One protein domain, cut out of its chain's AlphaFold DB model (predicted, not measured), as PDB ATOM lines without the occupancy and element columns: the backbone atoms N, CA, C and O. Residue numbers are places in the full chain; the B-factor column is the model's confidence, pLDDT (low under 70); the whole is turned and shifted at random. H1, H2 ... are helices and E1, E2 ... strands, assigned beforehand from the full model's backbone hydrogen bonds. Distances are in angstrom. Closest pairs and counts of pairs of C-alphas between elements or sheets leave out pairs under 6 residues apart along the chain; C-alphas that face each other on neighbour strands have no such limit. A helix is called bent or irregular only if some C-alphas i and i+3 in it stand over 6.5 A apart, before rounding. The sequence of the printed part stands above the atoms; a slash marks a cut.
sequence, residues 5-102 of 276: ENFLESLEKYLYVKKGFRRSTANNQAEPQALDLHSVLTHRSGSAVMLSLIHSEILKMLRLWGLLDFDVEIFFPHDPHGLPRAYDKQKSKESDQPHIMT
ATOM      1  N   GLU A   5       4.293  18.556  40.857       85.88
ATOM      2  CA  GLU A   5       2.935  19.064  40.662       85.88
ATOM      3  C   GLU A   5       2.815  20.558  40.983       85.88
ATOM      4  O   GLU A   5       2.321  21.308  40.151       85.88
ATOM      5  N   ASN A   6       3.354  21.035  42.113       88.88
ATOM      6  CA  ASN A   6       3.323  22.463  42.451       88.88
ATOM      7  C   ASN A   6       4.084  23.319  41.428       88.88
ATOM      8  O   ASN A   6       3.714  24.471  41.189       88.88
ATOM      9  N   PHE A   7       5.163  22.791  40.837       91.25
ATOM     10  CA  PHE A   7       5.891  23.485  39.772       91.25
ATOM     11  C   PHE A   7       5.031  23.620  38.510       91.25
ATOM     12  O   PHE A   7       4.898  24.724  37.980       91.25
ATOM     13  N   LEU A   8       4.410  22.524  38.063       91.56
ATOM     14  CA  LEU A   8       3.531  22.525  36.891       91.56
ATOM     15  C   LEU A   8       2.286  23.396  37.118       91.56
ATOM     16  O   LEU A   8       1.965  24.230  36.277       91.56
ATOM     17  N   GLU A   9       1.662  23.321  38.293       91.69
ATOM     18  CA  GLU A   9       0.531  24.179  38.664       91.69
ATOM     19  C   GLU A   9       0.930  25.668  38.682       91.69
ATOM     20  O   GLU A   9       0.170  26.542  38.259       91.69
ATOM     21  N   SER A  10       2.148  25.983  39.135       93.12
ATOM     22  CA  SER A  10       2.672  27.355  39.102       93.12
ATOM     23  C   SER A  10       2.878  27.852  37.671       93.12
ATOM     24  O   SER A  10       2.603  29.020  37.384       93.12
ATOM     25  N   LEU A  11       3.329  26.978  36.765       93.06
ATOM     26  CA  LEU A  11       3.457  27.285  35.343       93.06
ATOM     27  C   LEU A  11       2.085  27.544  34.706       93.06
ATOM     28  O   LEU A  11       1.918  28.536  33.997       93.06
ATOM     29  N   GLU A  12       1.085  26.720  35.011       93.12
ATOM     30  CA  GLU A  12      -0.286  26.902  34.529       93.12
ATOM     31  C   GLU A  12      -0.900  28.213  35.036       93.12
ATOM     32  O   GLU A  12      -1.427  29.003  34.249       93.12
ATOM     33  N   LYS A  13      -0.759  28.516  36.336       94.75
ATOM     34  CA  LYS A  13      -1.176  29.808  36.910       94.75
ATOM     35  C   LYS A  13      -0.454  30.970  36.233       94.75
ATOM     36  O   LYS A  13      -1.062  32.003  35.947       94.75
ATOM     37  N   TYR A  14       0.835  30.822  35.942       94.56
ATOM     38  CA  TYR A  14       1.582  31.846  35.223       94.56
ATOM     39  C   TYR A  14       1.024  32.076  33.812       94.56
ATOM     40  O   TYR A  14       0.814  33.229  33.432       94.56
ATOM     41  N   LEU A  15       0.749  31.017  33.051       94.44
ATOM     42  CA  LEU A  15       0.249  31.117  31.679       94.44
ATOM     43  C   LEU A  15      -1.186  31.644  31.614       94.44
ATOM     44  O   LEU A  15      -1.461  32.635  30.935       94.44
ATOM     45  N   TYR A  16      -2.101  31.020  32.344       94.69
ATOM     46  CA  TYR A  16      -3.528  31.273  32.173       94.69
ATOM     47  C   TYR A  16      -4.047  32.401  33.064       94.69
ATOM     48  O   TYR A  16      -4.910  33.161  32.637       94.69
ATOM     49  N   VAL A  17      -3.483  32.588  34.262       94.44
ATOM     50  CA  VAL A  17      -3.924  33.646  35.187       94.44
ATOM     51  C   VAL A  17      -3.073  34.901  35.024       94.44
ATOM     52  O   VAL A  17      -3.592  35.970  34.723       94.44
ATOM     53  N   LYS A  18      -1.747  34.792  35.182       95.19
ATOM     54  CA  LYS A  18      -0.865  35.975  35.175       95.19
ATOM     55  C   LYS A  18      -0.647  36.537  33.771       95.19
ATOM     56  O   LYS A  18      -0.659  37.752  33.582       95.19
ATOM     57  N   LYS A  19      -0.403  35.672  32.786       95.12
ATOM     58  CA  LYS A  19      -0.276  36.074  31.381       95.12
ATOM     59  C   LYS A  19      -1.627  36.168  30.687       95.12
ATOM     60  O   LYS A  19      -1.711  36.907  29.714       95.12
ATOM     61  N   GLY A  20      -2.679  35.547  31.216       93.50
ATOM     62  CA  GLY A  20      -4.038  35.705  30.700       93.50
ATOM     63  C   GLY A  20      -4.277  34.992  29.371       93.50
ATOM     64  O   GLY A  20      -5.129  35.438  28.606       93.50
ATOM     65  N   PHE A  21      -3.513  33.935  29.067       94.62
ATOM     66  CA  PHE A  21      -3.818  33.084  27.919       94.62
ATOM     67  C   PHE A  21      -5.176  32.406  28.114       94.62
ATOM     68  O   PHE A  21      -5.471  31.889  29.189       94.62
ATOM     69  N   ARG A  22      -6.000  32.394  27.067       92.06
ATOM     70  CA  ARG A  22      -7.341  31.802  27.089       92.06
ATOM     71  C   ARG A  22      -7.677  31.109  25.774       92.06
ATOM     72  O   ARG A  22      -7.110  31.418  24.725       92.06
ATOM     73  N   ARG A  23      -8.623  30.175  25.842       89.25
ATOM     74  CA  ARG A  23      -9.159  29.493  24.665       89.25
ATOM     75  C   ARG A  23     -10.099  30.425  23.908       89.25
ATOM     76  O   ARG A  23     -10.963  31.050  24.521       89.25
ATOM     77  N   SER A  24      -9.935  30.509  22.591       85.62
ATOM     78  CA  SER A  24     -10.898  31.215  21.746       85.62
ATOM     79  C   SER A  24     -12.213  30.433  21.730       85.62
ATOM     80  O   SER A  24     -12.238  29.257  21.359       85.62
ATOM     81  N   THR A  25     -13.305  31.056  22.176       66.06
ATOM     82  CA  THR A  25     -14.645  30.465  22.137       66.06
ATOM     83  C   THR A  25     -15.171  30.553  20.710       66.06
ATOM     84  O   THR A  25     -15.750  31.565  20.316       66.06
ATOM     85  N   ALA A  26     -14.938  29.508  19.918       54.84
ATOM     86  CA  ALA A  26     -15.412  29.416  18.543       54.84
ATOM     87  C   ALA A  26     -16.930  29.169  18.518       54.84
ATOM     88  O   ALA A  26     -17.382  28.056  18.272       54.84
ATOM     89  N   ASN A  27     -17.729  30.203  18.792       48.09
ATOM     90  CA  ASN A  27     -19.183  30.074  18.735       48.09
ATOM     91  C   ASN A  27     -19.745  30.106  17.317       48.09
ATOM     92  O   ASN A  27     -20.930  29.856  17.183       48.09
ATOM     93  N   ASN A  28     -18.944  30.371  16.280       45.59
ATOM     94  CA  ASN A  28     -19.256  30.043  14.891       45.59
ATOM     95  C   ASN A  28     -18.009  30.286  14.030       45.59
ATOM     96  O   ASN A  28     -17.575  31.422  13.896       45.59
ATOM     97  N   GLN A  29     -17.503  29.222  13.399       52.84
ATOM     98  CA  GLN A  29     -16.333  29.184  12.504       52.84
ATOM     99  C   GLN A  29     -14.972  29.195  13.222       52.84
ATOM    100  O   GLN A  29     -14.721  29.972  14.137       52.84
ATOM    101  N   ALA A  30     -14.085  28.282  12.809       55.53
ATOM    102  CA  ALA A  30     -12.699  28.250  13.260       55.53
ATOM    103  C   ALA A  30     -12.004  29.526  12.770       55.53
ATOM    104  O   ALA A  30     -11.589  29.603  11.615       55.53
ATOM    105  N   GLU A  31     -11.944  30.550  13.622       66.12
ATOM    106  CA  GLU A  31     -11.288  31.809  13.289       66.12
ATOM    107  C   GLU A  31      -9.807  31.544  12.984       66.12
ATOM    108  O   GLU A  31      -9.077  31.079  13.866       66.12
ATOM    109  N   PRO A  32      -9.318  31.866  11.771       74.50
ATOM    110  CA  PRO A  32      -7.921  31.635  11.404       74.50
ATOM    111  C   PRO A  32      -6.924  32.309  12.357       74.50
ATOM    112  O   PRO A  32      -5.814  31.821  12.535       74.50
ATOM    113  N   GLN A  33      -7.334  33.401  13.013       78.81
ATOM    114  CA  GLN A  33      -6.528  34.129  13.996       78.81
ATOM    115  C   GLN A  33      -6.185  33.281  15.227       78.81
ATOM    116  O   GLN A  33      -5.099  33.418  15.783       78.81
ATOM    117  N   ALA A  34      -7.065  32.360  15.632       83.69
ATOM    118  CA  ALA A  34      -6.807  31.463  16.758       83.69
ATOM    119  C   ALA A  34      -5.774  30.365  16.425       83.69
ATOM    120  O   ALA A  34      -5.313  29.665  17.329       83.69
ATOM    121  N   LEU A  35      -5.424  30.212  15.141       84.75
ATOM    122  CA  LEU A  35      -4.430  29.270  14.617       84.75
ATOM    123  C   LEU A  35      -3.151  29.955  14.130       84.75
ATOM    124  O   LEU A  35      -2.233  29.270  13.686       84.75
ATOM    125  N   ASP A  36      -3.066  31.279  14.214       86.88
ATOM    126  CA  ASP A  36      -1.851  32.023  13.906       86.88
ATOM    127  C   ASP A  36      -1.088  32.342  15.195       86.88
ATOM    128  O   ASP A  36      -1.584  33.059  16.064       86.88
ATOM    129  N   LEU A  37       0.138  31.831  15.318       89.19
ATOM    130  CA  LEU A  37       0.946  31.987  16.527       89.19
ATOM    131  C   LEU A  37       1.149  33.462  16.897       89.19
ATOM    132  O   LEU A  37       1.070  33.809  18.075       89.19
ATOM    133  N   HIS A  38       1.374  34.340  15.917       89.06
ATOM    134  CA  HIS A  38       1.579  35.762  16.191       89.06
ATOM    135  C   HIS A  38       0.326  36.403  16.801       89.06
ATOM    136  O   HIS A  38       0.398  37.082  17.833       89.06
ATOM    137  N   SER A  39      -0.831  36.126  16.205       88.06
ATOM    138  CA  SER A  39      -2.128  36.560  16.717       88.06
ATOM    139  C   SER A  39      -2.402  36.009  18.118       88.06
ATOM    140  O   SER A  39      -2.810  36.776  18.994       88.06
ATOM    141  N   VAL A  40      -2.112  34.728  18.371       92.12
ATOM    142  CA  VAL A  40      -2.308  34.101  19.688       92.12
ATOM    143  C   VAL A  40      -1.399  34.712  20.752       92.12
ATOM    144  O   VAL A  40      -1.865  34.986  21.856       92.12
ATOM    145  N   LEU A  41      -0.128  34.975  20.448       93.31
ATOM    146  CA  LEU A  41       0.800  35.600  21.397       93.31
ATOM    147  C   LEU A  41       0.417  37.054  21.712       93.31
ATOM    148  O   LEU A  41       0.552  37.492  22.857       93.31
ATOM    149  N   THR A  42      -0.096  37.782  20.718       92.31
ATOM    150  CA  THR A  42      -0.498  39.189  20.859       92.31
ATOM    151  C   THR A  42      -1.797  39.327  21.650       92.31
ATOM    152  O   THR A  42      -1.853  40.055  22.641       92.31
ATOM    153  N   HIS A  43      -2.836  38.588  21.258       90.50
ATOM    154  CA  HIS A  43      -4.168  38.676  21.864       90.50
ATOM    155  C   HIS A  43      -4.347  37.751  23.069       90.50
ATOM    156  O   HIS A  43      -5.372  37.824  23.748       90.50
ATOM    157  N   ARG A  44      -3.372  36.866  23.326       93.12
ATOM    158  CA  ARG A  44      -3.412  35.833  24.376       93.12
ATOM    159  C   ARG A  44      -4.655  34.944  24.258       93.12
ATOM    160  O   ARG A  44      -5.164  34.436  25.249       93.12
ATOM    161  N   SER A  45      -5.158  34.768  23.041       91.06
ATOM    162  CA  SER A  45      -6.379  34.023  22.741       91.06
ATOM    163  C   SER A  45      -6.108  33.098  21.568       91.06
ATOM    164  O   SER A  45      -5.752  33.583  20.498       91.06
ATOM    165  N   GLY A  46      -6.238  31.787  21.764       90.44
ATOM    166  CA  GLY A  46      -5.869  30.798  20.749       90.44
ATOM    167  C   GLY A  46      -6.676  29.511  20.816       90.44
ATOM    168  O   GLY A  46      -7.454  29.290  21.746       90.44
ATOM    169  N   SER A  47      -6.507  28.659  19.806       88.94
ATOM    170  CA  SER A  47      -7.062  27.305  19.810       88.94
ATOM    171  C   SER A  47      -6.369  26.433  20.863       88.94
ATOM    172  O   SER A  47      -5.251  26.730  21.289       88.94
ATOM    173  N   ALA A  48      -7.001  25.322  21.255       90.12
ATOM    174  CA  ALA A  48      -6.383  24.347  22.161       90.12
ATOM    175  C   ALA A  48      -5.002  23.907  21.665       90.12
ATOM    176  O   ALA A  48      -4.053  23.848  22.435       90.12
ATOM    177  N   VAL A  49      -4.882  23.689  20.357       90.19
ATOM    178  CA  VAL A  49      -3.647  23.283  19.687       90.19
ATOM    179  C   VAL A  49      -2.547  24.318  19.830       90.19
ATOM    180  O   VAL A  49      -1.421  23.975  20.181       90.19
ATOM    181  N   MET A  50      -2.859  25.590  19.573       91.62
ATOM    182  CA  MET A  50      -1.849  26.638  19.646       91.62
ATOM    183  C   MET A  50      -1.404  26.871  21.091       91.62
ATOM    184  O   MET A  50      -0.224  27.083  21.357       91.62
ATOM    185  N   LEU A  51      -2.335  26.761  22.043       93.12
ATOM    186  CA  LEU A  51      -2.008  26.797  23.465       93.12
ATOM    187  C   LEU A  51      -1.143  25.596  23.877       93.12
ATOM    188  O   LEU A  51      -0.177  25.785  24.612       93.12
ATOM    189  N   SER A  52      -1.419  24.391  23.363       92.06
ATOM    190  CA  SER A  52      -0.586  23.204  23.593       92.06
ATOM    191  C   SER A  52       0.820  23.385  23.031       92.06
ATOM    192  O   SER A  52       1.778  23.044  23.718       92.06
ATOM    193  N   LEU A  53       0.956  23.971  21.835       92.31
ATOM    194  CA  LEU A  53       2.251  24.270  21.219       92.31
ATOM    195  C   LEU A  53       3.063  25.267  22.060       92.31
ATOM    196  O   LEU A  53       4.242  25.041  22.338       92.31
ATOM    197  N   ILE A  54       2.434  26.359  22.504       93.38
ATOM    198  CA  ILE A  54       3.081  27.338  23.389       93.38
ATOM    199  C   ILE A  54       3.525  26.650  24.684       93.38
ATOM    200  O   ILE A  54       4.658  26.831  25.132       93.38
ATOM    201  N   HIS A  55       2.656  25.824  25.266       92.06
ATOM    202  CA  HIS A  55       2.956  25.103  26.493       92.06
ATOM    203  C   HIS A  55       4.121  24.111  26.311       92.06
ATOM    204  O   HIS A  55       4.994  24.035  27.181       92.06
ATOM    205  N   SER A  56       4.182  23.386  25.187       90.75
ATOM    206  CA  SER A  56       5.279  22.454  24.892       90.75
ATOM    207  C   SER A  56       6.603  23.166  24.677       90.75
ATOM    208  O   SER A  56       7.621  22.720  25.204       90.75
ATOM    209  N   GLU A  57       6.610  24.290  23.956       92.25
ATOM    210  CA  GLU A  57       7.846  25.036  23.719       92.25
ATOM    211  C   GLU A  57       8.382  25.656  25.015       92.25
ATOM    212  O   GLU A  57       9.586  25.627  25.253       92.25
ATOM    213  N   ILE A  58       7.515  26.115  25.924       93.38
ATOM    214  CA  ILE A  58       7.958  26.607  27.236       93.38
ATOM    215  C   ILE A  58       8.583  25.486  28.071       93.38
ATOM    216  O   ILE A  58       9.671  25.670  28.615       93.38
ATOM    217  N   LEU A  59       7.947  24.314  28.149       92.00
ATOM    218  CA  LEU A  59       8.499  23.160  28.873       92.00
ATOM    219  C   LEU A  59       9.838  22.699  28.285       92.00
ATOM    220  O   LEU A  59      10.779  22.407  29.025       92.00
ATOM    221  N   LYS A  60       9.947  22.688  26.956       91.38
ATOM    222  CA  LYS A  60      11.184  22.379  26.236       91.38
ATOM    223  C   LYS A  60      12.288  23.384  26.558       91.38
ATOM    224  O   LYS A  60      13.407  22.966  26.843       91.38
ATOM    225  N   MET A  61      11.984  24.681  26.593       94.75
ATOM    226  CA  MET A  61      12.956  25.707  26.988       94.75
ATOM    227  C   MET A  61      13.391  25.565  28.451       94.75
ATOM    228  O   MET A  61      14.583  25.626  28.737       94.75
ATOM    229  N   LEU A  62      12.459  25.297  29.373       93.31
ATOM    230  CA  LEU A  62      12.776  25.054  30.787       93.31
ATOM    231  C   LEU A  62      13.700  23.842  30.969       93.31
ATOM    232  O   LEU A  62      14.630  23.893  31.774       93.31
ATOM    233  N   ARG A  63      13.490  22.778  30.186       92.12
ATOM    234  CA  ARG A  63      14.385  21.615  30.148       92.12
ATOM    235  C   ARG A  63      15.770  21.969  29.613       92.12
ATOM    236  O   ARG A  63      16.761  21.589  30.225       92.12
ATOM    237  N   LEU A  64      15.848  22.717  28.512       93.88
ATOM    238  CA  LEU A  64      17.125  23.159  27.938       93.88
ATOM    239  C   LEU A  64      17.922  24.053  28.898       93.88
ATOM    240  O   LEU A  64      19.148  24.015  28.893       93.88
ATOM    241  N   TRP A  65      17.242  24.822  29.747       94.88
ATOM    242  CA  TRP A  65      17.870  25.632  30.795       94.88
ATOM    243  C   TRP A  65      18.222  24.854  32.070       94.88
ATOM    244  O   TRP A  65      18.716  25.451  33.023       94.88
ATOM    245  N   GLY A  66      17.963  23.544  32.124       91.62
ATOM    246  CA  GLY A  66      18.227  22.720  33.308       91.62
ATOM    247  C   GLY A  66      17.287  22.992  34.488       91.62
ATOM    248  O   GLY A  66      17.584  22.591  35.608       91.62
ATOM    249  N   LEU A  67      16.155  23.668  34.254       89.75
ATOM    250  CA  LEU A  67      15.138  23.969  35.273       89.75
ATOM    251  C   LEU A  67      14.073  22.869  35.396       89.75
ATOM    252  O   LEU A  67      13.263  22.904  36.322       89.75
ATOM    253  N   LEU A  68      14.059  21.916  34.461       90.12
ATOM    254  CA  LEU A  68      13.148  20.776  34.434       90.12
ATOM    255  C   LEU A  68      13.955  19.475  34.318       90.12
ATOM    256  O   LEU A  68      14.531  19.200  33.266       90.12
ATOM    257  N   ASP A  69      13.974  18.677  35.388       88.75
ATOM    258  CA  ASP A  69      14.756  17.436  35.523       88.75
ATOM    259  C   ASP A  69      13.911  16.149  35.419       88.75
ATOM    260  O   ASP A  69      14.404  15.050  35.672       88.75
ATOM    261  N   PHE A  70      12.637  16.267  35.035       88.12
ATOM    262  CA  PHE A  70      11.702  15.148  34.887       88.12
ATOM    263  C   PHE A  70      10.937  15.199  33.560       88.12
ATOM    264  O   PHE A  70      10.982  16.194  32.824       88.12
ATOM    265  N   ASP A  71      10.260  14.097  33.235       86.56
ATOM    266  CA  ASP A  71       9.461  13.955  32.023       86.56
ATOM    267  C   ASP A  71       8.063  14.525  32.191       86.56
ATOM    268  O   ASP A  71       7.365  14.225  33.152       86.56
ATOM    269  N   VAL A  72       7.667  15.367  31.239       87.44
ATOM    270  CA  VAL A  72       6.381  16.059  31.255       87.44
ATOM    271  C   VAL A  72       5.642  15.753  29.969       87.44
ATOM    272  O   VAL A  72       6.215  15.834  28.881       87.44
ATOM    273  N   GLU A  73       4.364  15.438  30.109       87.06
ATOM    274  CA  GLU A  73       3.424  15.296  29.004       87.06
ATOM    275  C   GLU A  73       2.347  16.375  29.090       87.06
ATOM    276  O   GLU A  73       2.120  16.980  30.141       87.06
ATOM    277  N   ILE A  74       1.714  16.649  27.949       88.69
ATOM    278  CA  ILE A  74       0.635  17.625  27.851       88.69
ATOM    279  C   ILE A  74      -0.664  16.876  27.617       88.69
ATOM    280  O   ILE A  74      -0.820  16.179  26.615       88.69
ATOM    281  N   PHE A  75      -1.604  17.088  28.525       87.56
ATOM    282  CA  PHE A  75      -2.994  16.714  28.365       87.56
ATOM    283  C   PHE A  75      -3.660  17.649  27.350       87.56
ATOM    284  O   PHE A  75      -3.677  18.873  27.543       87.56
ATOM    285  N   PHE A  76      -4.220  17.084  26.278       87.88
ATOM    286  CA  PHE A  76      -4.969  17.840  25.277       87.88
ATOM    287  C   PHE A  76      -6.477  17.883  25.585       87.88
ATOM    288  O   PHE A  76      -7.132  16.837  25.617       87.88
ATOM    289  N   PRO A  77      -7.072  19.078  25.766       86.75
ATOM    290  CA  PRO A  77      -8.491  19.212  26.073       86.75
ATOM    291  C   PRO A  77      -9.358  19.051  24.820       86.75
ATOM    292  O   PRO A  77      -9.323  19.881  23.908       86.75
ATOM    293  N   HIS A  78     -10.195  18.017  24.811       81.81
ATOM    294  CA  HIS A  78     -11.136  17.754  23.718       81.81
ATOM    295  C   HIS A  78     -12.461  18.514  23.885       81.81
ATOM    296  O   HIS A  78     -13.230  18.654  22.937       81.81
ATOM    297  N   ASP A  79     -12.732  19.041  25.078       84.06
ATOM    298  CA  ASP A  79     -13.918  19.839  25.361       84.06
ATOM    299  C   ASP A  79     -13.760  21.292  24.855       84.06
ATOM    300  O   ASP A  79     -12.632  21.748  24.674       84.06
ATOM    301  N   PRO A  80     -14.845  22.060  24.631       77.62
ATOM    302  CA  PRO A  80     -14.768  23.398  24.027       77.62
ATOM    303  C   PRO A  80     -14.060  24.469  24.867       77.62
ATOM    304  O   PRO A  80     -13.639  25.489  24.316       77.62
ATOM    305  N   HIS A  81     -13.940  24.272  26.182       83.00
ATOM    306  CA  HIS A  81     -13.467  25.297  27.120       83.00
ATOM    307  C   HIS A  81     -12.169  24.916  27.836       83.00
ATOM    308  O   HIS A  81     -11.520  25.775  28.434       83.00
ATOM    309  N   GLY A  82     -11.765  23.655  27.748       86.81
ATOM    310  CA  GLY A  82     -10.620  23.109  28.442       86.81
ATOM    311  C   GLY A  82      -9.326  23.731  27.955       86.81
ATOM    312  O   GLY A  82      -9.174  24.099  26.785       86.81
ATOM    313  N   LEU A  83      -8.381  23.848  28.879       90.75
ATOM    314  CA  LEU A  83      -7.047  24.369  28.627       90.75
ATOM    315  C   LEU A  83      -6.038  23.219  28.667       90.75
ATOM    316  O   LEU A  83      -6.216  22.303  29.473       90.75
ATOM    317  N   PRO A  84      -4.988  23.254  27.830       91.44
ATOM    318  CA  PRO A  84      -3.892  22.299  27.911       91.44
ATOM    319  C   PRO A  84      -3.240  22.319  29.287       91.44
ATOM    320  O   PRO A  84      -3.007  23.393  29.847       91.44
ATOM    321  N   ARG A  85      -2.940  21.137  29.821       89.50
ATOM    322  CA  ARG A  85      -2.335  20.989  31.150       89.50
ATOM    323  C   ARG A  85      -1.109  20.114  31.083       89.50
ATOM    324  O   ARG A  85      -1.085  19.155  30.315       89.50
ATOM    325  N   ALA A  86      -0.109  20.440  31.883       89.00
ATOM    326  CA  ALA A  86       1.104  19.648  31.969       89.00
ATOM    327  C   ALA A  86       1.057  18.740  33.191       89.00
ATOM    328  O   ALA A  86       0.624  19.153  34.264       89.00
ATOM    329  N   TYR A  87       1.551  17.517  33.048       86.06
ATOM    330  CA  TYR A  87       1.640  16.577  34.161       86.06
ATOM    331  C   TYR A  87       2.918  15.734  34.084       86.06
ATOM    332  O   TYR A  87       3.534  15.599  33.026       86.06
ATOM    333  N   ASP A  88       3.342  15.208  35.236       85.62
ATOM    334  CA  ASP A  88       4.521  14.341  35.352       85.62
ATOM    335  C   ASP A  88       4.237  12.982  34.701       85.62
ATOM    336  O   ASP A  88       3.265  12.304  35.051       85.62
ATOM    337  N   LYS A  89       5.092  12.575  33.760       78.94
ATOM    338  CA  LYS A  89       4.956  11.315  33.031       78.94
ATOM    339  C   LYS A  89       5.249  10.137  33.964       78.94
ATOM    340  O   LYS A  89       6.400   9.745  34.173       78.94
ATOM    341  N   GLN A  90       4.201   9.511  34.493       71.31
ATOM    342  CA  GLN A  90       4.328   8.290  35.290       71.31
ATOM    343  C   GLN A  90       4.382   7.065  34.368       71.31
ATOM    344  O   GLN A  90       3.397   6.713  33.728       71.31
ATOM    345  N   LYS A  91       5.531   6.373  34.327       57.91
ATOM    346  CA  LYS A  91       5.783   5.208  33.449       57.91
ATOM    347  C   LYS A  91       4.788   4.037  33.591       57.91
ATOM    348  O   LYS A  91       4.834   3.134  32.768       57.91
ATOM    349  N   SER A  92       3.937   4.017  34.619       54.28
ATOM    350  CA  SER A  92       3.059   2.890  34.965       54.28
ATOM    351  C   SER A  92       1.563   3.105  34.695       54.28
ATOM    352  O   SER A  92       0.788   2.178  34.914       54.28
ATOM    353  N   LYS A  93       1.122   4.284  34.233       57.16
ATOM    354  CA  LYS A  93      -0.296   4.533  33.916       57.16
ATOM    355  C   LYS A  93      -0.550   4.393  32.415       57.16
ATOM    356  O   LYS A  93      -0.597   5.367  31.676       57.16
ATOM    357  N   GLU A  94      -0.785   3.162  31.967       48.09
ATOM    358  CA  GLU A  94      -1.258   2.859  30.599       48.09
ATOM    359  C   GLU A  94      -2.602   3.556  30.262       48.09
ATOM    360  O   GLU A  94      -2.958   3.710  29.098       48.09
ATOM    361  N   SER A  95      -3.307   4.054  31.285       50.12
ATOM    362  CA  SER A  95      -4.556   4.826  31.224       50.12
ATOM    363  C   SER A  95      -4.432   6.244  30.630       50.12
ATOM    364  O   SER A  95      -5.461   6.826  30.290       50.12
ATOM    365  N   ASP A  96      -3.233   6.823  30.501       53.38
ATOM    366  CA  ASP A  96      -3.079   8.237  30.092       53.38
ATOM    367  C   ASP A  96      -3.007   8.434  28.558       53.38
ATOM    368  O   ASP A  96      -3.131   9.550  28.055       53.38
ATOM    369  N   GLN A  97      -2.906   7.340  27.794       58.16
ATOM    370  CA  GLN A  97      -2.732   7.315  26.331       58.16
ATOM    371  C   GLN A  97      -3.699   8.199  25.511       58.16
ATOM    372  O   GLN A  97      -3.207   8.914  24.639       58.16
ATOM    373  N   PRO A  98      -5.033   8.216  25.732       60.41
ATOM    374  CA  PRO A  98      -5.938   8.902  24.803       60.41
ATOM    375  C   PRO A  98      -5.849  10.434  24.848       60.41
ATOM    376  O   PRO A  98      -6.320  11.093  23.927       60.41
ATOM    377  N   HIS A  99      -5.250  11.013  25.892       64.94
ATOM    378  CA  HIS A  99      -5.180  12.468  26.064       64.94
ATOM    379  C   HIS A  99      -3.756  13.030  25.965       64.94
ATOM    380  O   HIS A  99      -3.584  14.250  26.042       64.94
ATOM    381  N   ILE A 100      -2.747  12.168  25.793       73.88
ATOM    382  CA  ILE A 100      -1.355  12.582  25.608       73.88
ATOM    383  C   ILE A 100      -1.203  13.219  24.236       73.88
ATOM    384  O   ILE A 100      -1.352  12.566  23.205       73.88
ATOM    385  N   MET A 101      -0.815  14.490  24.217       78.38
ATOM    386  CA  MET A 101      -0.420  15.138  22.978       78.38
ATOM    387  C   MET A 101       0.980  14.680  22.556       78.38
ATOM    388  O   MET A 101       1.990  15.188  23.049       78.38
ATOM    389  N   THR A 102       1.059  13.739  21.615       83.19
ATOM    390  CA  THR A 102       2.321  13.432  20.920       83.19
ATOM    391  C   THR A 102       2.637  14.500  19.867       83.19
ATOM    392  O   THR A 102       1.751  15.227  19.419       83.19
TER     393      THR A 102
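Overview. This is residues 5 to 102 of the 276 residues of the protein "Transglut_core2 domain-containing protein" of Gossypium aridum (UniProt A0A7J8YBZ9). A short strand hairpin, E1 and E2, is packed on two longer helices, H1 near E2 and H4 near both strands. H2 and H3 gather by the first turns of H4, the loosely formed H5 has its residue His 99 close to Phe 75 of E1, and the long link between H1 and H2 is tied at residues 22 to 23 to residues 45 to 46 by a short parallel pairing, while its Asn 28 is one of the two residues whose C-alphas are farthest apart. The printed part has 98 residues with five named helices and two named strands, in the order H1 H2 H3 H4 E1 E2 H5; the sheet, E1 - E2, is antiparallel and the class is mostly helix. The whole is compact, with a radius of gyration of the C-alphas of 13.9 A and spans of 40 by 30 by 20 A.

Arrangement. E1, residues 72 to 75, and E2, residues 85 to 88, form an antiparallel hairpin with 143 degrees between their directions; N 75 and O 85 are 2.8 A apart and N 73 and O 87 are 3.0 A apart, within hydrogen-bond range. H4, residues 48 to 64, comes closest to E1 at the C-alphas of Ser 52 and Ile 74, 7.1 A apart. H1, residues 5 to 18, comes closest to E2 at the C-alphas of Leu 8 and Ala 86, 6.2 A apart. H1 and H4 are near each other, with 10 pairs of C-alphas within 10 A. H2, residues 32 to 35, only just touches H4, at residues 49 to 50 alone, with 3 pairs of C-alphas within 8 A; the closest are Leu 35 and Met 50, 6.2 A. H3, residues 37 to 43, is close to H4 but not clearly touching, about perpendicular at 79 degrees, with the C-alphas of Leu 37 and Met 50 closest at 6.8 A. H2 and H3 only just touch, only at the corner by their link, with 3 pairs within 8 A and the C-alphas of Gln 33 and Ser 39 closest at 5.7 A. H5, residues 94 to 99, is irregular, with C-alphas 95 and 98 7.7 A apart; its closest C-alpha to E1 is that of His 99, 5.3 A from that of Phe 75, and it is apart from H1 and H4, among others. Residues 22 to 23 pair, parallel, with residues 45 to 46. Each O i to N i+4 pair is within hydrogen-bond range in H1, H3 and H4, while H5 has 0 of 2, with 1 of 3 O i to N i+3 pairs, and H2 is too short for such a pair.

Along the chain. H4 is the longest helix, 24.2 A from C-alpha 48 at (-6.383, 24.347, 22.161) to C-alpha 64. H1 is 18.2 A long and begins at C-alpha 5 at (2.935, 19.064, 40.662). E1 is 9.8 A and E2 10.4 A long; H2 is 5.3 A, H3 10.0 A and H5 11.3 A, ending at C-alpha 99 at (-5.180, 12.468, 26.064).

Size, cuts and confidence. The two C-alphas farthest apart are those of Asn 28 and Gly 66, at 42.4 A. The printed part has no cut. The link from H1 to H2 is long, with 13 residues. The mean pLDDT of the printed part is 83.7; it is under 70 in 16 residues, 25 to 31 and 91 to 99.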